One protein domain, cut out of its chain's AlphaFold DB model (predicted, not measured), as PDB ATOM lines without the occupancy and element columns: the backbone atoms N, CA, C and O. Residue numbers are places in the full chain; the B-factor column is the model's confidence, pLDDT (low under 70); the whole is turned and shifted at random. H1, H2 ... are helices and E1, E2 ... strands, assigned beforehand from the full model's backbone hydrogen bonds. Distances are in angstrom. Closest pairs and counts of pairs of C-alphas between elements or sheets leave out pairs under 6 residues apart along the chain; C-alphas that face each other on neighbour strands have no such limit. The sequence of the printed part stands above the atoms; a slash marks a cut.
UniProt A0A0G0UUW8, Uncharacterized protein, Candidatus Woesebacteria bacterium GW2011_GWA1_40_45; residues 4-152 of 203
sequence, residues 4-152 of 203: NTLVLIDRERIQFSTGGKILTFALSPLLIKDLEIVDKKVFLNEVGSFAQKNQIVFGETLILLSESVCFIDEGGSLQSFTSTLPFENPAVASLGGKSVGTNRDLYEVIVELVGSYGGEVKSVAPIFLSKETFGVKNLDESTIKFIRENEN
ATOM      1  N   ASN A   4     -53.486 -14.464  37.447       84.19
ATOM      2  CA  ASN A   4     -54.381 -14.837  36.358       84.19
ATOM      3  C   ASN A   4     -54.150 -16.282  35.911       84.19
ATOM      4  O   ASN A   4     -55.094 -16.932  35.446       84.19
ATOM      5  N   THR A   5     -52.923 -16.778  36.100       93.94
ATOM      6  CA  THR A   5     -52.499 -18.113  35.687       93.94
ATOM      7  C   THR A   5     -51.968 -18.899  36.883       93.94
ATOM      8  O   THR A   5     -51.103 -18.422  37.616       93.94
ATOM      9  N   LEU A   6     -52.468 -20.120  37.075       96.25
ATOM     10  CA  LEU A   6     -51.889 -21.078  38.022       96.25
ATOM     11  C   LEU A   6     -51.219 -22.198  37.235       96.25
ATOM     12  O   LEU A   6     -51.815 -22.718  36.289       96.25
ATOM     13  N   VAL A   7     -50.011 -22.577  37.632       97.50
ATOM     14  CA  VAL A   7     -49.290 -23.717  37.062       97.50
ATOM     15  C   VAL A   7     -49.029 -24.720  38.170       97.50
ATOM     16  O   VAL A   7     -48.322 -24.390  39.108       97.50
ATOM     17  N   LEU A   8     -49.583 -25.927  38.083       97.56
ATOM     18  CA  LEU A   8     -49.283 -27.019  39.012       97.56
ATOM     19  C   LEU A   8     -48.310 -27.995  38.356       97.56
ATOM     20  O   LEU A   8     -48.622 -28.555  37.306       97.56
ATOM     21  N   ILE A   9     -47.162 -28.212  38.991       97.25
ATOM     22  CA  ILE A   9     -46.163 -29.204  38.596       97.25
ATOM     23  C   ILE A   9     -46.339 -30.450  39.471       97.25
ATOM     24  O   ILE A   9     -46.209 -30.408  40.700       97.25
ATOM     25  N   ASP A  10     -46.632 -31.566  38.818       95.56
ATOM     26  CA  ASP A  10     -46.682 -32.903  39.399       95.56
ATOM     27  C   ASP A  10     -45.679 -33.818  38.688       95.56
ATOM     28  O   ASP A  10     -45.180 -33.494  37.611       95.56
ATOM     29  N   ARG A  11     -45.358 -34.962  39.295       93.50
ATOM     30  CA  ARG A  11     -44.387 -35.926  38.768       93.50
ATOM     31  C   ARG A  11     -44.702 -36.374  37.339       93.50
ATOM     32  O   ARG A  11     -43.784 -36.628  36.567       93.50
ATOM     33  N   GLU A  12     -45.982 -36.485  36.995       95.06
ATOM     34  CA  GLU A  12     -46.425 -37.038  35.706       95.06
ATOM     35  C   GLU A  12     -47.034 -35.995  34.765       95.06
ATOM     36  O   GLU A  12     -47.371 -36.309  33.622       95.06
ATOM     37  N   ARG A  13     -47.240 -34.757  35.225       96.38
ATOM     38  CA  ARG A  13     -47.944 -33.739  34.440       96.38
ATOM     39  C   ARG A  13     -47.690 -32.319  34.913       96.38
ATOM     40  O   ARG A  13     -47.381 -32.072  36.072       96.38
ATOM     41  N   ILE A  14     -47.952 -31.381  34.012       97.81
ATOM     42  CA  ILE A  14     -48.062 -29.956  34.312       97.81
ATOM     43  C   ILE A  14     -49.482 -29.516  33.978       97.81
ATOM     44  O   ILE A  14     -49.976 -29.784  32.880       97.81
ATOM     45  N   GLN A  15     -50.148 -28.845  34.910       97.88
ATOM     46  CA  GLN A  15     -51.477 -28.290  34.684       97.88
ATOM     47  C   GLN A  15     -51.452 -26.772  34.668       97.88
ATOM     48  O   GLN A  15     -50.875 -26.147  35.548       97.88
ATOM     49  N   PHE A  16     -52.140 -26.194  33.693       97.25
ATOM     50  CA  PHE A  16     -52.282 -24.758  33.512       97.25
ATOM     51  C   PHE A  16     -53.744 -24.375  33.726       97.25
ATOM     52  O   PHE A  16     -54.619 -24.833  32.990       97.25
ATOM     53  N   SER A  17     -54.010 -23.518  34.709       95.81
ATOM     54  CA  SER A  17     -55.298 -22.845  34.865       95.81
ATOM     55  C   SER A  17     -55.201 -21.443  34.276       95.81
ATOM     56  O   SER A  17     -54.503 -20.595  34.826       95.81
ATOM     57  N   THR A  18     -55.887 -21.196  33.160       92.88
ATOM     58  CA  THR A  18     -55.916 -19.885  32.488       92.88
ATOM     59  C   THR A  18     -57.262 -19.670  31.800       92.88
ATOM     60  O   THR A  18     -57.852 -20.610  31.268       92.88
ATOM     61  N   GLY A  19     -57.795 -18.446  31.844       85.88
ATOM     62  CA  GLY A  19     -59.055 -18.100  31.167       85.88
ATOM     63  C   GLY A  19     -60.255 -18.987  31.539       85.88
ATOM     64  O   GLY A  19     -61.105 -19.246  30.692       85.88
ATOM     65  N   GLY A  20     -60.295 -19.509  32.772       86.19
ATOM     66  CA  GLY A  20     -61.342 -20.426  33.244       86.19
ATOM     67  C   GLY A  20     -61.224 -21.867  32.730       86.19
ATOM     68  O   GLY A  20     -62.121 -22.666  32.965       86.19
ATOM     69  N   LYS A  21     -60.136 -22.216  32.037       91.62
ATOM     70  CA  LYS A  21     -59.857 -23.574  31.554       91.62
ATOM     71  C   LYS A  21     -58.719 -24.200  32.346       91.62
ATOM     72  O   LYS A  21     -57.821 -23.496  32.805       91.62
ATOM     73  N   ILE A  22     -58.746 -25.526  32.442       96.06
ATOM     74  CA  ILE A  22     -57.661 -26.341  32.993       96.06
ATOM     75  C   ILE A  22     -57.109 -27.193  31.857       96.06
ATOM     76  O   ILE A  22     -57.839 -27.961  31.232       96.06
ATOM     77  N   LEU A  23     -55.826 -27.021  31.563       97.00
ATOM     78  CA  LEU A  23     -55.122 -27.716  30.493       97.00
ATOM     79  C   LEU A  23     -54.023 -28.571  31.107       97.00
ATOM     80  O   LEU A  23     -53.242 -28.074  31.910       97.00
ATOM     81  N   THR A  24     -53.948 -29.839  30.715       97.75
ATOM     82  CA  THR A  24     -52.985 -30.796  31.268       97.75
ATOM     83  C   THR A  24     -51.993 -31.217  30.193       97.75
ATOM     84  O   THR A  24     -52.390 -31.750  29.156       97.75
ATOM     85  N   PHE A  25     -50.708 -31.006  30.457       97.62
ATOM     86  CA  PHE A  25     -49.596 -31.536  29.682       97.62
ATOM     87  C   PHE A  25     -49.032 -32.768  30.395       97.62
ATOM     88  O   PHE A  25     -48.667 -32.679  31.565       97.62
ATOM     89  N   ALA A  26     -48.981 -33.913  29.718       96.75
ATOM     90  CA  ALA A  26     -48.412 -35.135  30.281       96.75
ATOM     91  C   ALA A  26     -46.883 -35.123  30.145       96.75
ATOM     92  O   ALA A  26     -46.359 -34.900  29.056       96.75
ATOM     93  N   LEU A  27     -46.177 -35.387  31.241       95.50
ATOM     94  CA  LEU A  27     -44.726 -35.524  31.255       95.50
ATOM     95  C   LEU A  27     -44.356 -36.952  30.870       95.50
ATOM     96  O   LEU A  27     -44.752 -37.914  31.529       95.50
ATOM     97  N   SER A  28     -43.594 -37.095  29.790       93.50
ATOM     98  CA  SER A  28     -43.056 -38.389  29.385       93.50
ATOM     99  C   SER A  28     -41.675 -38.630  30.012       93.50
ATOM    100  O   SER A  28     -40.950 -37.666  30.276       93.50
ATOM    101  N   PRO A  29     -41.245 -39.898  30.160       91.94
ATOM    102  CA  PRO A  29     -39.887 -40.232  30.599       91.94
ATOM    103  C   PRO A  29     -38.763 -39.694  29.694       91.94
ATOM    104  O   PRO A  29     -37.601 -39.713  30.087       91.94
ATOM    105  N   LEU A  30     -39.091 -39.254  28.470       91.81
ATOM    106  CA  LEU A  30     -38.141 -38.621  27.548       91.81
ATOM    107  C   LEU A  30     -37.886 -37.150  27.893       91.81
ATOM    108  O   LEU A  30     -36.864 -36.602  27.495       91.81
ATOM    109  N   LEU A  31     -38.819 -36.517  28.607       93.44
ATOM    110  CA  LEU A  31     -38.722 -35.125  29.037       93.44
ATOM    111  C   LEU A  31     -38.145 -35.014  30.441       93.44
ATOM    112  O   LEU A  31     -37.262 -34.193  30.684       93.44
ATOM    113  N   ILE A  32     -38.670 -35.829  31.358       94.06
ATOM    114  CA  ILE A  32     -38.285 -35.837  32.765       94.06
ATOM    115  C   ILE A  32     -38.040 -37.268  33.212       94.06
ATOM    116  O   ILE A  32     -38.883 -38.146  33.023       94.06
ATOM    117  N   LYS A  33     -36.912 -37.481  33.882       93.44
ATOM    118  CA  LYS A  33     -36.570 -38.740  34.530       93.44
ATOM    119  C   LYS A  33     -36.146 -38.445  35.959       93.44
ATOM    120  O   LYS A  33     -35.291 -37.604  36.177       93.44
ATOM    121  N   ASP A  34     -36.779 -39.107  36.927       91.44
ATOM    122  CA  ASP A  34     -36.451 -38.956  38.352       91.44
ATOM    123  C   ASP A  34     -36.454 -37.493  38.850       91.44
ATOM    124  O   ASP A  34     -35.680 -37.119  39.719       91.44
ATOM    125  N   LEU A  35     -37.389 -36.682  38.327       93.19
ATOM    126  CA  LEU A  35     -37.526 -35.234  38.577       93.19
ATOM    127  C   LEU A  35     -36.401 -34.364  37.988       93.19
ATOM    128  O   LEU A  35     -36.361 -33.163  38.248       93.19
ATOM    129  N   GLU A  36     -35.538 -34.932  37.151       93.88
ATOM    130  CA  GLU A  36     -34.535 -34.217  36.368       93.88
ATOM    131  C   GLU A  36     -34.979 -34.063  34.916       93.88
ATOM    132  O   GLU A  36     -35.593 -34.956  34.326       93.88
ATOM    133  N   ILE A  37     -34.670 -32.910  34.328       94.19
ATOM    134  CA  ILE A  37     -34.970 -32.626  32.926       94.19
ATOM    135  C   ILE A  37     -33.906 -33.303  32.065       94.19
ATOM    136  O   ILE A  37     -32.725 -32.991  32.181       94.19
ATOM    137  N   VAL A  38     -34.330 -34.194  31.169       94.62
ATOM    138  CA  VAL A  38     -33.414 -34.956  30.304       94.62
ATOM    139  C   VAL A  38     -32.754 -34.049  29.263       94.62
ATOM    140  O   VAL A  38     -31.541 -34.092  29.071       94.62
ATOM    141  N   ASP A  39     -33.549 -33.210  28.594       94.94
ATOM    142  CA  ASP A  39     -33.070 -32.194  27.657       94.94
ATOM    143  C   ASP A  39     -33.929 -30.931  27.782       94.94
ATOM    144  O   ASP A  39     -35.113 -30.909  27.433       94.94
ATOM    145  N   LYS A  40     -33.309 -29.851  28.264       94.69
ATOM    146  CA  LYS A  40     -33.972 -28.562  28.493       94.69
ATOM    147  C   LYS A  40     -34.580 -27.963  27.221       94.69
ATOM    148  O   LYS A  40     -35.652 -27.365  27.285       94.69
ATOM    149  N   LYS A  41     -33.922 -28.103  26.065       94.38
ATOM    150  CA  LYS A  41     -34.419 -27.542  24.799       94.38
ATOM    151  C   LYS A  41     -35.631 -28.319  24.311       94.38
ATOM    152  O   LYS A  41     -36.608 -27.704  23.891       94.38
ATOM    153  N   VAL A  42     -35.580 -29.650  24.374       95.06
ATOM    154  CA  VAL A  42     -36.720 -30.505  24.009       95.06
ATOM    155  C   VAL A  42     -37.901 -30.215  24.931       95.06
ATOM    156  O   VAL A  42     -39.004 -29.977  24.445       95.06
ATOM    157  N   PHE A  43     -37.653 -30.117  26.237       96.31
ATOM    158  CA  PHE A  43     -38.665 -29.763  27.224       96.31
ATOM    159  C   PHE A  43     -39.347 -28.423  26.913       96.31
ATOM    160  O   PHE A  43     -40.570 -28.369  26.772       96.31
ATOM    161  N   LEU A  44     -38.569 -27.347  26.748       95.62
ATOM    162  CA  LEU A  44     -39.107 -26.021  26.423       95.62
ATOM    163  C   LEU A  44     -39.894 -26.030  25.109       95.62
ATOM    164  O   LEU A  44     -40.959 -25.420  25.030       95.62
ATOM    165  N   ASN A  45     -39.410 -26.750  24.095       95.62
ATOM    166  CA  ASN A  45     -40.093 -26.858  22.810       95.62
ATOM    167  C   ASN A  45     -41.431 -27.595  22.921       95.62
ATOM    168  O   ASN A  45     -42.415 -27.138  22.338       95.62
ATOM    169  N   GLU A  46     -41.502 -28.713  23.646       96.69
ATOM    170  CA  GLU A  46     -42.742 -29.488  23.775       96.69
ATOM    171  C   GLU A  46     -43.786 -28.761  24.627       96.69
ATOM    172  O   GLU A  46     -44.934 -28.604  24.194       96.69
ATOM    173  N   VAL A  47     -43.389 -28.248  25.795       96.44
ATOM    174  CA  VAL A  47     -44.301 -27.503  26.673       96.44
ATOM    175  C   VAL A  47     -44.704 -26.174  26.023       96.44
ATOM    176  O   VAL A  47     -45.879 -25.802  26.058       96.44
ATOM    177  N   GLY A  48     -43.778 -25.488  25.345       95.94
ATOM    178  CA  GLY A  48     -44.067 -24.283  24.564       95.94
ATOM    179  C   GLY A  48     -45.018 -24.549  23.395       95.94
ATOM    180  O   GLY A  48     -46.008 -23.839  23.221       95.94
ATOM    181  N   SER A  49     -44.811 -25.630  22.641       96.44
ATOM    182  CA  SER A  49     -45.728 -26.034  21.563       96.44
ATOM    183  C   SER A  49     -47.126 -26.338  22.099       96.44
ATOM    184  O   SER A  49     -48.126 -25.939  21.496       96.44
ATOM    185  N   PHE A  50     -47.219 -26.999  23.255       97.38
ATOM    186  CA  PHE A  50     -48.490 -27.221  23.939       97.38
ATOM    187  C   PHE A  50     -49.150 -25.902  24.358       97.38
ATOM    188  O   PHE A  50     -50.343 -25.709  24.102       97.38
ATOM    189  N   ALA A  51     -48.389 -24.979  24.949       95.44
ATOM    190  CA  ALA A  51     -48.887 -23.671  25.359       95.44
ATOM    191  C   ALA A  51     -49.393 -22.850  24.166       95.44
ATOM    192  O   ALA A  51     -50.497 -22.309  24.211       95.44
ATOM    193  N   GLN A  52     -48.643 -22.832  23.063       94.56
ATOM    194  CA  GLN A  52     -49.022 -22.142  21.832       94.56
ATOM    195  C   GLN A  52     -50.279 -22.753  21.205       94.56
ATOM    196  O   GLN A  52     -51.220 -22.028  20.876       94.56
ATOM    197  N   LYS A  53     -50.329 -24.085  21.072       96.31
ATOM    198  CA  LYS A  53     -51.473 -24.807  20.494       96.31
ATOM    199  C   LYS A  53     -52.765 -24.541  21.264       96.31
ATOM    200  O   LYS A  53     -53.819 -24.397  20.651       96.31
ATOM    201  N   ASN A  54     -52.684 -24.483  22.590       95.44
ATOM    202  CA  ASN A  54     -53.840 -24.260  23.455       95.44
ATOM    203  C   ASN A  54     -54.075 -22.780  23.797       95.44
ATOM    204  O   ASN A  54     -54.973 -22.487  24.584       95.44
ATOM    205  N   GLN A  55     -53.301 -21.863  23.204       92.44
ATOM    206  CA  GLN A  55     -53.405 -20.417  23.421       92.44
ATOM    207  C   GLN A  55     -53.341 -20.043  24.911       92.44
ATOM    208  O   GLN A  55     -54.125 -19.231  25.401       92.44
ATOM    209  N   ILE A  56     -52.419 -20.669  25.647       92.56
ATOM    210  CA  ILE A  56     -52.195 -20.367  27.060       92.56
ATOM    211  C   ILE A  56     -51.651 -18.944  27.163       92.56
ATOM    212  O   ILE A  56     -50.591 -18.632  26.624       92.56
ATOM    213  N   VAL A  57     -52.387 -18.086  27.865       89.12
ATOM    214  CA  VAL A  57     -51.947 -16.725  28.170       89.12
ATOM    215  C   VAL A  57     -51.292 -16.728  29.543       89.12
ATOM    216  O   VAL A  57     -51.919 -17.101  30.541       89.12
ATOM    217  N   PHE A  58     -50.033 -16.306  29.580       88.94
ATOM    218  CA  PHE A  58     -49.273 -16.106  30.806       88.94
ATOM    219  C   PHE A  58     -49.340 -14.626  31.193       88.94
ATOM    220  O   PHE A  58     -48.815 -13.772  30.486       88.94
ATOM    221  N   GLY A  59     -50.047 -14.323  32.281       88.38
ATOM    222  CA  GLY A  59     -50.008 -13.012  32.934       88.38
ATOM    223  C   GLY A  59     -49.178 -13.103  34.210       88.38
ATOM    224  O   GLY A  59     -48.116 -13.724  34.221       88.38
ATOM    225  N   GLU A  60     -49.713 -12.573  35.307       92.00
ATOM    226  CA  GLU A  60     -49.229 -12.895  36.651       92.00
ATOM    227  C   GLU A  60     -49.469 -14.387  36.938       92.00
ATOM    228  O   GLU A  60     -50.615 -14.850  36.960       92.00
ATOM    229  N   THR A  61     -48.384 -15.131  37.127       94.69
ATOM    230  CA  THR A  61     -48.366 -16.590  37.215       94.69
ATOM    231  C   THR A  61     -47.892 -17.041  38.589       94.69
ATOM    232  O   THR A  61     -46.847 -16.609  39.073       94.69
ATOM    233  N   LEU A  62     -48.654 -17.941  39.201       95.25
ATOM    234  CA  LEU A  62     -48.279 -18.638  40.425       95.25
ATOM    235  C   LEU A  62     -47.882 -20.073  40.063       95.25
ATOM    236  O   LEU A  62     -48.694 -20.808  39.494       95.25
ATOM    237  N   ILE A  63     -46.649 -20.467  40.374       96.50
ATOM    238  CA  ILE A  63     -46.167 -21.833  40.151       96.50
ATOM    239  C   ILE A  63     -46.296 -22.611  41.460       96.50
ATOM    240  O   ILE A  63     -45.781 -22.212  42.503       96.50
ATOM    241  N   LEU A  64     -47.000 -23.731  41.389       96.56
ATOM    242  CA  LEU A  64     -47.342 -24.607  42.492       96.56
ATOM    243  C   LEU A  64     -46.651 -25.951  42.314       96.56
ATOM    244  O   LEU A  64     -46.749 -26.576  41.258       96.56
ATOM    245  N   LEU A  65     -45.987 -26.413  43.363       96.06
ATOM    246  CA  LEU A  65     -45.320 -27.704  43.409       96.06
ATOM    247  C   LEU A  65     -46.177 -28.680  44.211       96.06
ATOM    248  O   LEU A  65     -46.499 -28.432  45.374       96.06
ATOM    249  N   SER A  66     -46.567 -29.785  43.589       95.44
ATOM    250  CA  SER A  66     -47.240 -30.877  44.296       95.44
ATOM    251  C   SER A  66     -46.315 -31.548  45.320       95.44
ATOM    252  O   SER A  66     -45.091 -31.401  45.289       95.44
ATOM    253  N   GLU A  67     -46.892 -32.356  46.209       93.06
ATOM    254  CA  GLU A  67     -46.116 -33.190  47.137       93.06
ATOM    255  C   GLU A  67     -45.215 -34.194  46.405       93.06
ATOM    256  O   GLU A  67     -44.159 -34.551  46.910       93.06
ATOM    257  N   SER A  68     -45.595 -34.630  45.198       94.06
ATOM    258  CA  SER A  68     -44.872 -35.672  44.456       94.06
ATOM    259  C   SER A  68     -43.533 -35.205  43.869       94.06
ATOM    260  O   SER A  68     -42.710 -36.041  43.487       94.06
ATOM    261  N   VAL A  69     -43.316 -33.888  43.814       94.56
ATOM    262  CA  VAL A  69     -42.082 -33.242  43.337       94.56
ATOM    263  C   VAL A  69     -41.314 -32.545  44.467       94.56
ATOM    264  O   VAL A  69     -40.317 -31.862  44.218       94.56
ATOM    265  N   CYS A  70     -41.777 -32.707  45.710       94.19
ATOM    266  CA  CYS A  70     -41.177 -32.132  46.906       94.19
ATOM    267  C   CYS A  70     -40.697 -33.235  47.858       94.19
ATOM    268  O   CYS A  70     -41.321 -34.280  48.011       94.19
ATOM    269  N   PHE A  71     -39.606 -32.962  48.558       93.81
ATOM    270  CA  PHE A  71     -39.065 -33.772  49.642       93.81
ATOM    271  C   PHE A  71     -39.266 -33.002  50.939       93.81
ATOM    272  O   PHE A  71     -39.121 -31.782  50.944       93.81
ATOM    273  N   ILE A  72     -39.606 -33.686  52.029       91.44
ATOM    274  CA  ILE A  72     -39.912 -33.049  53.314       91.44
ATOM    275  C   ILE A  72     -39.057 -33.693  54.401       91.44
ATOM    276  O   ILE A  72     -39.009 -34.917  54.501       91.44
ATOM    277  N   ASP A  73     -38.427 -32.863  55.225       90.62
ATOM    278  CA  ASP A  73     -37.712 -33.263  56.433       90.62
ATOM    279  C   ASP A  73     -38.247 -32.487  57.648       90.62
ATOM    280  O   ASP A  73     -38.445 -31.272  57.597       90.62
ATOM    281  N   GLU A  74     -38.519 -33.198  58.742       85.12
ATOM    282  CA  GLU A  74     -39.185 -32.662  59.938       85.12
ATOM    283  C   GLU A  74     -38.217 -32.315  61.082       85.12
ATOM    284  O   GLU A  74     -38.674 -31.904  62.149       85.12
ATOM    285  N   GLY A  75     -36.898 -32.467  60.905       69.44
ATOM    286  CA  GLY A  75     -35.967 -32.293  62.029       69.44
ATOM    287  C   GLY A  75     -34.513 -31.946  61.711       69.44
ATOM    288  O   GLY A  75     -33.731 -31.786  62.649       69.44
ATOM    289  N   GLY A  76     -34.117 -31.828  60.443       69.50
ATOM    290  CA  GLY A  76     -32.747 -31.502  60.055       69.50
ATOM    291  C   GLY A  76     -32.483 -30.011  59.849       69.50
ATOM    292  O   GLY A  76     -33.377 -29.200  59.598       69.50
ATOM    293  N   SER A  77     -31.200 -29.640  59.916       83.12
ATOM    294  CA  SER A  77     -30.758 -28.328  59.437       83.12
ATOM    295  C   SER A  77     -30.969 -28.231  57.919       83.12
ATOM    296  O   SER A  77     -30.735 -29.210  57.206       83.12
ATOM    297  N   LEU A  78     -31.346 -27.051  57.405       84.31
ATOM    298  CA  LEU A  78     -31.548 -26.838  55.960       84.31
ATOM    299  C   LEU A  78     -30.328 -27.277  55.137       84.31
ATOM    300  O   LEU A  78     -30.474 -27.839  54.055       84.31
ATOM    301  N   GLN A  79     -29.121 -27.061  55.663       83.75
ATOM    302  CA  GLN A  79     -27.872 -27.386  54.979       83.75
ATOM    303  C   GLN A  79     -27.614 -28.899  54.918       83.75
ATOM    304  O   GLN A  79     -27.214 -29.420  53.874       83.75
ATOM    305  N   SER A  80     -27.904 -29.614  56.009       86.19
ATOM    306  CA  SER A  80     -27.870 -31.080  56.027       86.19
ATOM    307  C   SER A  80     -28.893 -31.650  55.054       86.19
ATOM    308  O   SER A  80     -28.541 -32.486  54.232       86.19
ATOM    309  N   PHE A  81     -30.127 -31.146  55.092       91.19
ATOM    310  CA  PHE A  81     -31.200 -31.611  54.221       91.19
ATOM    311  C   PHE A  81     -30.895 -31.361  52.737       91.19
ATOM    312  O   PHE A  81     -31.015 -32.279  51.930       91.19
ATOM    313  N   THR A  82     -30.382 -30.177  52.386       90.44
ATOM    314  CA  THR A  82     -29.955 -29.857  51.009       90.44
ATOM    315  C   THR A  82     -28.956 -30.886  50.473       90.44
ATOM    316  O   THR A  82     -29.080 -31.325  49.336       90.44
ATOM    317  N   SER A  83     -28.012 -31.327  51.309       88.25
ATOM    318  CA  SER A  83     -26.972 -32.297  50.931       88.25
ATOM    319  C   SER A  83     -27.494 -33.732  50.759       88.25
ATOM    320  O   SER A  83     -26.775 -34.583  50.244       88.25
ATOM    321  N   THR A  84     -28.718 -34.023  51.214       91.25
ATOM    322  CA  THR A  84     -29.361 -35.341  51.054       91.25
ATOM    323  C   THR A  84     -30.233 -35.442  49.808       91.25
ATOM    324  O   THR A  84     -30.648 -36.543  49.445       91.25
ATOM    325  N   LEU A  85     -30.531 -34.313  49.161       91.81
ATOM    326  CA  LEU A  85     -31.381 -34.298  47.978       91.81
ATOM    327  C   LEU A  85     -30.627 -34.886  46.778       91.81
ATOM    328  O   LEU A  85     -29.474 -34.520  46.547       91.81
ATOM    329  N   PRO A  86     -31.262 -35.772  45.991       91.62
ATOM    330  CA  PRO A  86     -30.615 -36.470  44.884       91.62
ATOM    331  C   PRO A  86     -30.588 -35.611  43.607       91.62
ATOM    332  O   PRO A  86     -30.936 -36.103  42.542       91.62
ATOM    333  N   PHE A  87     -30.233 -34.329  43.718       93.19
ATOM    334  CA  PHE A  87     -30.245 -33.375  42.606       93.19
ATOM    335  C   PHE A  87     -28.927 -32.616  42.526       93.19
ATOM    336  O   PHE A  87     -28.337 -32.286  43.554       93.19
ATOM    337  N   GLU A  88     -28.506 -32.268  41.309       89.81
ATOM    338  CA  GLU A  88     -27.347 -31.392  41.101       89.81
ATOM    339  C   GLU A  88     -27.602 -29.967  41.623       89.81
ATOM    340  O   GLU A  88     -26.724 -29.359  42.237       89.81
ATOM    341  N   ASN A  89     -28.819 -29.447  41.422       91.88
ATOM    342  CA  ASN A  89     -29.219 -28.094  41.813       91.88
ATOM    343  C   ASN A  89     -30.501 -28.112  42.673       91.88
ATOM    344  O   ASN A  89     -31.592 -27.796  42.194       91.88
ATOM    345  N   PRO A  90     -30.420 -28.504  43.955       93.44
ATOM    346  CA  PRO A  90     -31.577 -28.494  44.838       93.44
ATOM    347  C   PRO A  90     -31.958 -27.072  45.280       93.44
ATOM    348  O   PRO A  90     -31.105 -26.223  45.549       93.44
ATOM    349  N   ALA A  91     -33.258 -26.837  45.450       93.12
ATOM    350  CA  ALA A  91     -33.798 -25.677  46.154       93.12
ATOM    351  C   ALA A  91     -34.480 -26.129  47.444       93.12
ATOM    352  O   ALA A  91     -35.193 -27.133  47.444       93.12
ATOM    353  N   VAL A  92     -34.282 -25.388  48.537       91.94
ATOM    354  CA  VAL A  92     -34.823 -25.728  49.858       91.94
ATOM    355  C   VAL A  92     -35.461 -24.504  50.512       91.94
ATOM    356  O   VAL A  92     -34.907 -23.410  50.456       91.94
ATOM    357  N   ALA A  93     -36.602 -24.712  51.163       89.94
ATOM    358  CA  ALA A  93     -37.369 -23.708  51.886       89.94
ATOM    359  C   ALA A  93     -37.750 -24.205  53.290       89.94
ATOM    360  O   ALA A  93     -38.027 -25.389  53.482       89.94
ATOM    361  N   SER A  94     -37.817 -23.297  54.268       87.06
ATOM    362  CA  SER A  94     -38.324 -23.599  55.614       87.06
ATOM    363  C   SER A  94     -39.808 -23.249  55.720       87.06
ATOM    364  O   SER A  94     -40.211 -22.102  55.526       87.06
ATOM    365  N   LEU A  95     -40.623 -24.238  56.071       84.25
ATOM    366  CA  LEU A  95     -42.077 -24.212  55.992       84.25
ATOM    367  C   LEU A  95     -42.693 -24.807  57.254       84.25
ATOM    368  O   LEU A  95     -42.722 -26.019  57.440       84.25
ATOM    369  N   GLY A  96     -43.186 -23.944  58.146       76.19
ATOM    370  CA  GLY A  96     -43.890 -24.386  59.357       76.19
ATOM    371  C   GLY A  96     -43.052 -25.292  60.269       76.19
ATOM    372  O   GLY A  96     -43.602 -26.195  60.891       76.19
ATOM    373  N   GLY A  97     -41.732 -25.079  60.316       79.88
ATOM    374  CA  GLY A  97     -40.794 -25.910  61.080       79.88
ATOM    375  C   GLY A  97     -40.292 -27.156  60.344       79.88
ATOM    376  O   GLY A  97     -39.489 -27.888  60.909       79.88
ATOM    377  N   LYS A  98     -40.726 -27.383  59.099       86.75
ATOM    378  CA  LYS A  98     -40.222 -28.441  58.215       86.75
ATOM    379  C   LYS A  98     -39.322 -27.848  57.137       86.75
ATOM    380  O   LYS A  98     -39.550 -26.726  56.685       86.75
ATOM    381  N   SER A  99     -38.338 -28.611  56.690       90.44
ATOM    382  CA  SER A  99     -37.546 -28.298  55.501       90.44
ATOM    383  C   SER A  99     -38.209 -28.948  54.291       90.44
ATOM    384  O   SER A  99     -38.501 -30.140  54.321       90.44
ATOM    385  N   VAL A 100     -38.467 -28.181  53.234       92.56
ATOM    386  CA  VAL A 100     -39.025 -28.699  51.977       92.56
ATOM    387  C   VAL A 100     -38.045 -28.445  50.852       92.56
ATOM    388  O   VAL A 100     -37.553 -27.332  50.702       92.56
ATOM    389  N   GLY A 101     -37.752 -29.483  50.079       93.31
ATOM    390  CA  GLY A 101     -36.738 -29.487  49.038       93.31
ATOM    391  C   GLY A 101     -37.310 -29.926  47.701       93.31
ATOM    392  O   GLY A 101     -38.219 -30.747  47.654       93.31
ATOM    393  N   THR A 102     -36.786 -29.399  46.607       95.56
ATOM    394  CA  THR A 102     -37.171 -29.792  45.246       95.56
ATOM    395  C   THR A 102     -35.990 -29.608  44.297       95.56
ATOM    396  O   THR A 102     -34.972 -29.020  44.673       95.56
ATOM    397  N   ASN A 103     -36.117 -30.097  43.067       95.69
ATOM    398  CA  ASN A 103     -35.154 -29.801  42.017       95.69
ATOM    399  C   ASN A 103     -35.394 -28.374  41.489       95.69
ATOM    400  O   ASN A 103     -36.472 -28.093  40.960       95.69
ATOM    401  N   ARG A 104     -34.408 -27.475  41.622       95.25
ATOM    402  CA  ARG A 104     -34.514 -26.085  41.146       95.25
ATOM    403  C   ARG A 104     -34.757 -26.028  39.645       95.25
ATOM    404  O   ARG A 104     -35.621 -25.282  39.188       95.25
ATOM    405  N   ASP A 105     -34.040 -26.860  38.895       94.75
ATOM    406  CA  ASP A 105     -34.072 -26.840  37.434       94.75
ATOM    407  C   ASP A 105     -35.482 -27.139  36.899       94.75
ATOM    408  O   ASP A 105     -35.902 -26.576  35.885       94.75
ATOM    409  N   LEU A 106     -36.249 -27.964  37.628       95.31
ATOM    410  CA  LEU A 106     -37.609 -28.364  37.270       95.31
ATOM    411  C   LEU A 106     -38.595 -27.191  37.242       95.31
ATOM    412  O   LEU A 106     -39.414 -27.106  36.329       95.31
ATOM    413  N   TYR A 107     -38.560 -26.296  38.230       95.44
ATOM    414  CA  TYR A 107     -39.449 -25.135  38.216       95.44
ATOM    415  C   TYR A 107     -38.830 -23.956  37.464       95.44
ATOM    416  O   TYR A 107     -39.569 -23.193  36.845       95.44
ATOM    417  N   GLU A 108     -37.500 -23.812  37.448       95.50
ATOM    418  CA  GLU A 108     -36.843 -22.717  36.726       95.50
ATOM    419  C   GLU A 108     -37.038 -22.819  35.211       95.50
ATOM    420  O   GLU A 108     -37.218 -21.794  34.557       95.50
ATOM    421  N   VAL A 109     -37.107 -24.026  34.634       95.31
ATOM    422  CA  VAL A 109     -37.451 -24.164  33.208       95.31
ATOM    423  C   VAL A 109     -38.870 -23.662  32.907       95.31
ATOM    424  O   VAL A 109     -39.129 -23.122  31.833       95.31
ATOM    425  N   ILE A 110     -39.796 -23.792  33.863       96.31
ATOM    426  CA  ILE A 110     -41.164 -23.279  33.733       96.31
ATOM    427  C   ILE A 110     -41.187 -21.766  33.928       96.31
ATOM    428  O   ILE A 110     -41.899 -21.078  33.201       96.31
ATOM    429  N   VAL A 111     -40.380 -21.232  34.847       95.44
ATOM    430  CA  VAL A 111     -40.173 -19.784  34.991       95.44
ATOM    431  C   VAL A 111     -39.647 -19.187  33.685       95.44
ATOM    432  O   VAL A 111     -40.175 -18.180  33.213       95.44
ATOM    433  N   GLU A 112     -38.659 -19.830  33.060       95.00
ATOM    434  CA  GLU A 112     -38.120 -19.424  31.762       95.00
ATOM    435  C   GLU A 112     -39.187 -19.472  30.667       95.00
ATOM    436  O   GLU A 112     -39.327 -18.515  29.900       95.00
ATOM    437  N   LEU A 113     -39.989 -20.541  30.629       94.62
ATOM    438  CA  LEU A 113     -41.107 -20.651  29.702       94.62
ATOM    439  C   LEU A 113     -42.090 -19.489  29.890       94.62
ATOM    440  O   LEU A 113     -42.387 -18.794  28.924       94.62
ATOM    441  N   VAL A 114     -42.551 -19.226  31.114       94.62
ATOM    442  CA  VAL A 114     -43.480 -18.122  31.417       94.62
ATOM    443  C   VAL A 114     -42.903 -16.781  30.956       94.62
ATOM    444  O   VAL A 114     -43.582 -16.026  30.254       94.62
ATOM    445  N   GLY A 115     -41.633 -16.513  31.279       92.50
ATOM    446  CA  GLY A 115     -40.940 -15.290  30.876       92.50
ATOM    447  C   GLY A 115     -40.808 -15.146  29.356       92.50
ATOM    448  O   GLY A 115     -40.990 -14.052  28.822       92.50
ATOM    449  N   SER A 116     -40.574 -16.245  28.630       91.31
ATOM    450  CA  SER A 116     -40.481 -16.232  27.160       91.31
ATOM    451  C   SER A 116     -41.797 -15.854  26.462       91.31
ATOM    452  O   SER A 116     -41.774 -15.323  25.351       91.31
ATOM    453  N   TYR A 117     -42.939 -16.049  27.132       89.69
ATOM    454  CA  TYR A 117     -44.264 -15.622  26.666       89.69
ATOM    455  C   TYR A 117     -44.671 -14.234  27.191       89.69
ATOM    456  O   TYR A 117     -45.800 -13.798  26.965       89.69
ATOM    457  N   GLY A 118     -43.767 -13.522  27.874       89.44
ATOM    458  CA  GLY A 118     -44.022 -12.195  28.439       89.44
ATOM    459  C   GLY A 118     -44.847 -12.202  29.729       89.44
ATOM    460  O   GLY A 118     -45.335 -11.147  30.131       89.44
ATOM    461  N   GLY A 119     -45.020 -13.367  30.362       90.62
ATOM    462  CA  GLY A 119     -45.649 -13.482  31.673       90.62
ATOM    463  C   GLY A 119     -44.689 -13.137  32.812       90.62
ATOM    464  O   GLY A 119     -43.470 -13.109  32.642       90.62
ATOM    465  N   GLU A 120     -45.251 -12.924  33.997       91.81
ATOM    466  CA  GLU A 120     -44.503 -12.658  35.226       91.81
ATOM    467  C   GLU A 120     -44.771 -13.776  36.229       91.81
ATOM    468  O   GLU A 120     -45.927 -14.083  36.524       91.81
ATOM    469  N   VAL A 121     -43.720 -14.392  36.774       93.44
ATOM    470  CA  VAL A 121     -43.866 -15.354  37.871       93.44
ATOM    471  C   VAL A 121     -43.845 -14.598  39.191       93.44
ATOM    472  O   VAL A 121     -42.827 -14.025  39.564       93.44
ATOM    473  N   LYS A 122     -44.967 -14.627  39.914       92.44
ATOM    474  CA  LYS A 122     -45.087 -14.015  41.243       92.44
ATOM    475  C   LYS A 122     -44.363 -14.812  42.315       92.44
ATOM    476  O   LYS A 122     -43.738 -14.245  43.205       92.44
ATOM    477  N   SER A 123     -44.516 -16.130  42.270       93.81
ATOM    478  CA  SER A 123     -43.933 -17.028  43.255       93.81
ATOM    479  C   SER A 123     -43.900 -18.466  42.757       93.81
ATOM    480  O   SER A 123     -44.718 -18.889  41.933       93.81
ATOM    481  N   VAL A 124     -42.958 -19.215  43.324       95.31
ATOM    482  CA  VAL A 124     -42.916 -20.672  43.296       95.31
ATOM    483  C   VAL A 124     -43.155 -21.153  44.725       95.31
ATOM    484  O   VAL A 124     -42.458 -20.735  45.655       95.31
ATOM    485  N   ALA A 125     -44.171 -21.989  44.918       94.44
ATOM    486  CA  ALA A 125     -44.617 -22.424  46.234       94.44
ATOM    487  C   ALA A 125     -45.067 -23.889  46.219       94.44
ATOM    488  O   ALA A 125     -45.625 -24.341  45.222       94.44
ATOM    489  N   PRO A 126     -44.909 -24.640  47.316       94.06
ATOM    490  CA  PRO A 126     -45.642 -25.889  47.480       94.06
ATOM    491  C   PRO A 126     -47.153 -25.635  47.448       94.06
ATOM    492  O   PRO A 126     -47.619 -24.608  47.937       94.06
ATOM    493  N   ILE A 127     -47.940 -26.561  46.901       93.19
ATOM    494  CA  ILE A 127     -49.404 -26.451  46.954       93.19
ATOM    495  C   ILE A 127     -49.935 -26.775  48.352       93.19
ATOM    496  O   ILE A 127     -50.896 -26.170  48.792       93.19
ATOM    497  N   PHE A 128     -49.267 -27.654  49.093       91.69
ATOM    498  CA  PHE A 128     -49.703 -28.209  50.379       91.69
ATOM    499  C   PHE A 128     -49.414 -27.296  51.590       91.69
ATOM    500  O   PHE A 128     -49.086 -27.761  52.682       91.69
ATOM    501  N   LEU A 129     -49.518 -25.976  51.410       87.81
ATOM    502  CA  LEU A 129     -49.291 -24.982  52.472       87.81
ATOM    503  C   LEU A 129     -50.478 -24.829  53.424       87.81
ATOM    504  O   LEU A 129     -50.323 -24.283  54.518       87.81
ATOM    505  N   SER A 130     -51.658 -25.288  53.011       86.38
ATOM    506  CA  SER A 130     -52.873 -25.291  53.819       86.38
ATOM    507  C   SER A 130     -53.457 -26.701  53.913       86.38
ATOM    508  O   SER A 130     -53.140 -27.582  53.115       86.38
ATOM    509  N   LYS A 131     -54.348 -26.926  54.885       85.50
ATOM    510  CA  LYS A 131     -55.009 -28.231  55.051       85.50
ATOM    511  C   LYS A 131     -55.927 -28.564  53.875       85.50
ATOM    512  O   LYS A 131     -56.078 -29.728  53.531       85.50
ATOM    513  N   GLU A 132     -56.516 -27.545  53.263       87.12
ATOM    514  CA  GLU A 132     -57.444 -27.633  52.132       87.12
ATOM    515  C   GLU A 132     -56.736 -27.991  50.820       87.12
ATOM    516  O   GLU A 132     -57.375 -28.441  49.877       87.12
ATOM    517  N   THR A 133     -55.420 -27.785  50.763       87.69
ATOM    518  CA  THR A 133     -54.585 -28.012  49.576       87.69
ATOM    519  C   THR A 133     -53.593 -29.163  49.751       87.69
ATOM    520  O   THR A 133     -52.857 -29.510  48.825       87.69
ATOM    521  N   PHE A 134     -53.602 -29.800  50.923       86.69
ATOM    522  CA  PHE A 134     -52.830 -31.000  51.212       86.69
ATOM    523  C   PHE A 134     -53.341 -32.190  50.384       86.69
ATOM    524  O   PHE A 134     -54.545 -32.412  50.262       86.69
ATOM    525  N   GLY A 135     -52.430 -32.962  49.795       84.44
ATOM    526  CA  GLY A 135     -52.736 -34.116  48.948       84.44
ATOM    527  C   GLY A 135     -53.280 -33.777  47.556       84.44
ATOM    528  O   GLY A 135     -53.642 -34.687  46.804       84.44
ATOM    529  N   VAL A 136     -53.342 -32.495  47.181       88.44
ATOM    530  CA  VAL A 136     -53.822 -32.080  45.861       88.44
ATOM    531  C   VAL A 136     -52.836 -32.519  44.777       88.44
ATOM    532  O   VAL A 136     -51.693 -32.074  44.721       88.44
ATOM    533  N   LYS A 137     -53.323 -33.376  43.874       85.94
ATOM    534  CA  LYS A 137     -52.593 -33.859  42.685       85.94
ATOM    535  C   LYS A 137     -53.109 -33.276  41.372       85.94
ATOM    536  O   LYS A 137     -52.548 -33.564  40.313       85.94
ATOM    537  N   ASN A 138     -54.235 -32.566  41.423       91.75
ATOM    538  CA  ASN A 138     -54.888 -31.980  40.265       91.75
ATOM    539  C   ASN A 138     -55.526 -30.642  40.622       91.75
ATOM    540  O   ASN A 138     -56.151 -30.520  41.670       91.75
ATOM    541  N   LEU A 139     -55.436 -29.675  39.716       93.44
ATOM    542  CA  LEU A 139     -56.260 -28.481  39.764       93.44
ATOM    543  C   LEU A 139     -57.693 -28.837  39.362       93.44
ATOM    544  O   LEU A 139     -57.929 -29.417  38.300       93.44
ATOM    545  N   ASP A 140     -58.636 -28.434  40.202       94.00
ATOM    546  CA  ASP A 140     -60.069 -28.395  39.931       94.00
ATOM    547  C   ASP A 140     -60.636 -27.018  40.305       94.00
ATOM    548  O   ASP A 140     -59.928 -26.156  40.837       94.00
ATOM    549  N   GLU A 141     -61.912 -26.780  40.003       92.25
ATOM    550  CA  GLU A 141     -62.545 -25.479  40.239       92.25
ATOM    551  C   GLU A 141     -62.511 -25.063  41.717       92.25
ATOM    552  O   GLU A 141     -62.226 -23.902  42.016       92.25
ATOM    553  N   SER A 142     -62.743 -25.999  42.645       92.44
ATOM    554  CA  SER A 142     -62.687 -25.748  44.091       92.44
ATOM    555  C   SER A 142     -61.293 -25.340  44.557       92.44
ATOM    556  O   SER A 142     -61.143 -24.357  45.282       92.44
ATOM    557  N   THR A 143     -60.273 -26.060  44.101       93.50
ATOM    558  CA  THR A 143     -58.870 -25.836  44.442       93.50
ATOM    559  C   THR A 143     -58.403 -24.497  43.884       93.50
ATOM    560  O   THR A 143     -57.816 -23.691  44.601       93.50
ATOM    561  N   ILE A 144     -58.719 -24.210  42.618       94.62
ATOM    562  CA  ILE A 144     -58.390 -22.935  41.972       94.62
ATOM    563  C   ILE A 144     -59.056 -21.776  42.711       94.62
ATOM    564  O   ILE A 144     -58.408 -20.760  42.964       94.62
ATOM    565  N   LYS A 145     -60.338 -21.918  43.066       93.50
ATOM    566  CA  LYS A 145     -61.068 -20.898  43.820       93.50
ATOM    567  C   LYS A 145     -60.407 -20.642  45.173       93.50
ATOM    568  O   LYS A 145     -60.118 -19.489  45.481       93.50
ATOM    569  N   PHE A 146     -60.089 -21.699  45.919       93.88
ATOM    570  CA  PHE A 146     -59.406 -21.584  47.205       93.88
ATOM    571  C   PHE A 146     -58.056 -20.866  47.080       93.88
ATOM    572  O   PHE A 146     -57.791 -19.929  47.833       93.88
ATOM    573  N   ILE A 147     -57.222 -21.258  46.111       93.94
ATOM    574  CA  ILE A 147     -55.904 -20.646  45.888       93.94
ATOM    575  C   ILE A 147     -56.045 -19.162  45.545       93.94
ATOM    576  O   ILE A 147     -55.295 -18.347  46.070       93.94
ATOM    577  N   ARG A 148     -57.011 -18.792  44.697       92.19
ATOM    578  CA  ARG A 148     -57.243 -17.391  44.312       92.19
ATOM    579  C   ARG A 148     -57.747 -16.539  45.475       92.19
ATOM    580  O   ARG A 148     -57.339 -15.391  45.605       92.19
ATOM    581  N   GLU A 149     -58.620 -17.089  46.315       93.06
ATOM    582  CA  GLU A 149     -59.122 -16.405  47.514       93.06
ATOM    583  C   GLU A 149     -58.037 -16.262  48.597       93.06
ATOM    584  O   GLU A 149     -58.086 -15.324  49.389       93.06
ATOM    585  N   ASN A 150     -57.031 -17.146  48.594       92.69
ATOM    586  CA  ASN A 150     -55.967 -17.219  49.600       92.69
ATOM    587  C   ASN A 150     -54.555 -17.100  48.992       92.69
ATOM    588  O   ASN A 150     -53.596 -17.711  49.467       92.69
ATOM    589  N   GLU A 151     -54.398 -16.306  47.929       90.25
ATOM    590  CA  GLU A 151     -53.139 -16.189  47.171       90.25
ATOM    591  C   GLU A 151     -51.961 -15.696  48.025       90.25
ATOM    592  O   GLU A 151     -50.800 -16.035  47.790       90.25
ATOM    593  N   ASN A 152     -52.253 -14.921  49.067       90.19
ATOM    594  CA  ASN A 152     -51.289 -14.458  50.062       90.19
ATOM    595  C   ASN A 152     -50.566 -15.601  50.799       90.19
ATOM    596  O   ASN A 152     -49.470 -15.386  51.318       90.19
TER     597      ASN A 152
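What this domain is: This is residues 4 to 152 of the 203 residues of an uncharacterized protein of Candidatus Woesebacteria bacterium GW2011_GWA1_40_45 (UniProt A0A0G0UUW8). A twisted sheet of five strands is the core of the larger lobe, with helices H1 and H3 packed over one face and the short helix H4 over the other. At one end of the longest axis a smaller lobe holds the three-stranded sheet of E5, E7 and E6, with helix H2 over one of its faces. The printed part has 149 residues, with four named helices and eight named strands in the order E1 E2 E3 H1 E4 E5 H2 E6 E7 H3 E8 H4, class mixed. The large sheet is mixed, in the order E3 E2 E1 E4 E8; the small one is antiparallel. The whole is compact, with a radius of gyration of the C-alphas of 15.0 A and spans of 44 by 36 by 23 A.

How they stand to each other: Start with E1 (residues 5 to 9), E2 (13 to 18) and E3 (21 to 26), a meander, each strand the antiparallel neighbour of the one before; look at N 8 and O 15, 2.9 A, and N 16 and O 23, 2.8 A. E4 (60 to 65) is parallel to E1, with N 64 and O 7 at 2.7 A, and to E8 (120 to 126), with N 61 and O 120 at 2.7 A. H3 (104 to 116) lies over E1 and E4 at a height over the sheet of 9.5 A. H1 (40 to 53) is on the same face and touches H3 with residues 109 to 113 of H3 alone, at a steep tilt of 45 degrees; the closest C-alphas, of Leu 44 and Leu 113, are 6.6 A apart. E3, H1, E4 is a split strand-helix-strand unit, with E2 and E1 between its strands, and its crossover is right-handed. H4 (141 to 149) is on the opposite face; the closest C-alphas of E1 and H4, Leu 6 and Ile 144, are 7.8 A apart. In the second sheet E7 (98 to 103) has antiparallel neighbours E5 (71 to 73), N 71 and O 101 at 2.8 A, and E6 (90 to 95), N 93 and O 100 at 2.8 A; H2 (78 to 84) is on it at a height of 8.3 A. E5, H2, E6 is another split unit, with E7 between, also right-handed. In H1, H2 and H4 every O i to N i+4 pair is within hydrogen-bond range; in H3, 8 of 9 are.

Where its parts are: Find C-alpha 5 at (-52.499, -18.113, 35.687), where E1 begins. H1 runs 19.6 A from C-alpha 40 at (-33.972, -28.562, 28.493); H3 and E8 each measure 18.1 A. H4 ends at C-alpha 149, (-59.122, -16.405, 47.514).

The domain as a whole: The C-alphas of Lys 53 and Gly 75, the two farthest apart, are 45.0 A apart. The printed part has no cut; the long links are E3 to H1 and E8 to H4. Mean pLDDT of the printed part is 92.2, and residues 75 to 76 are under 70.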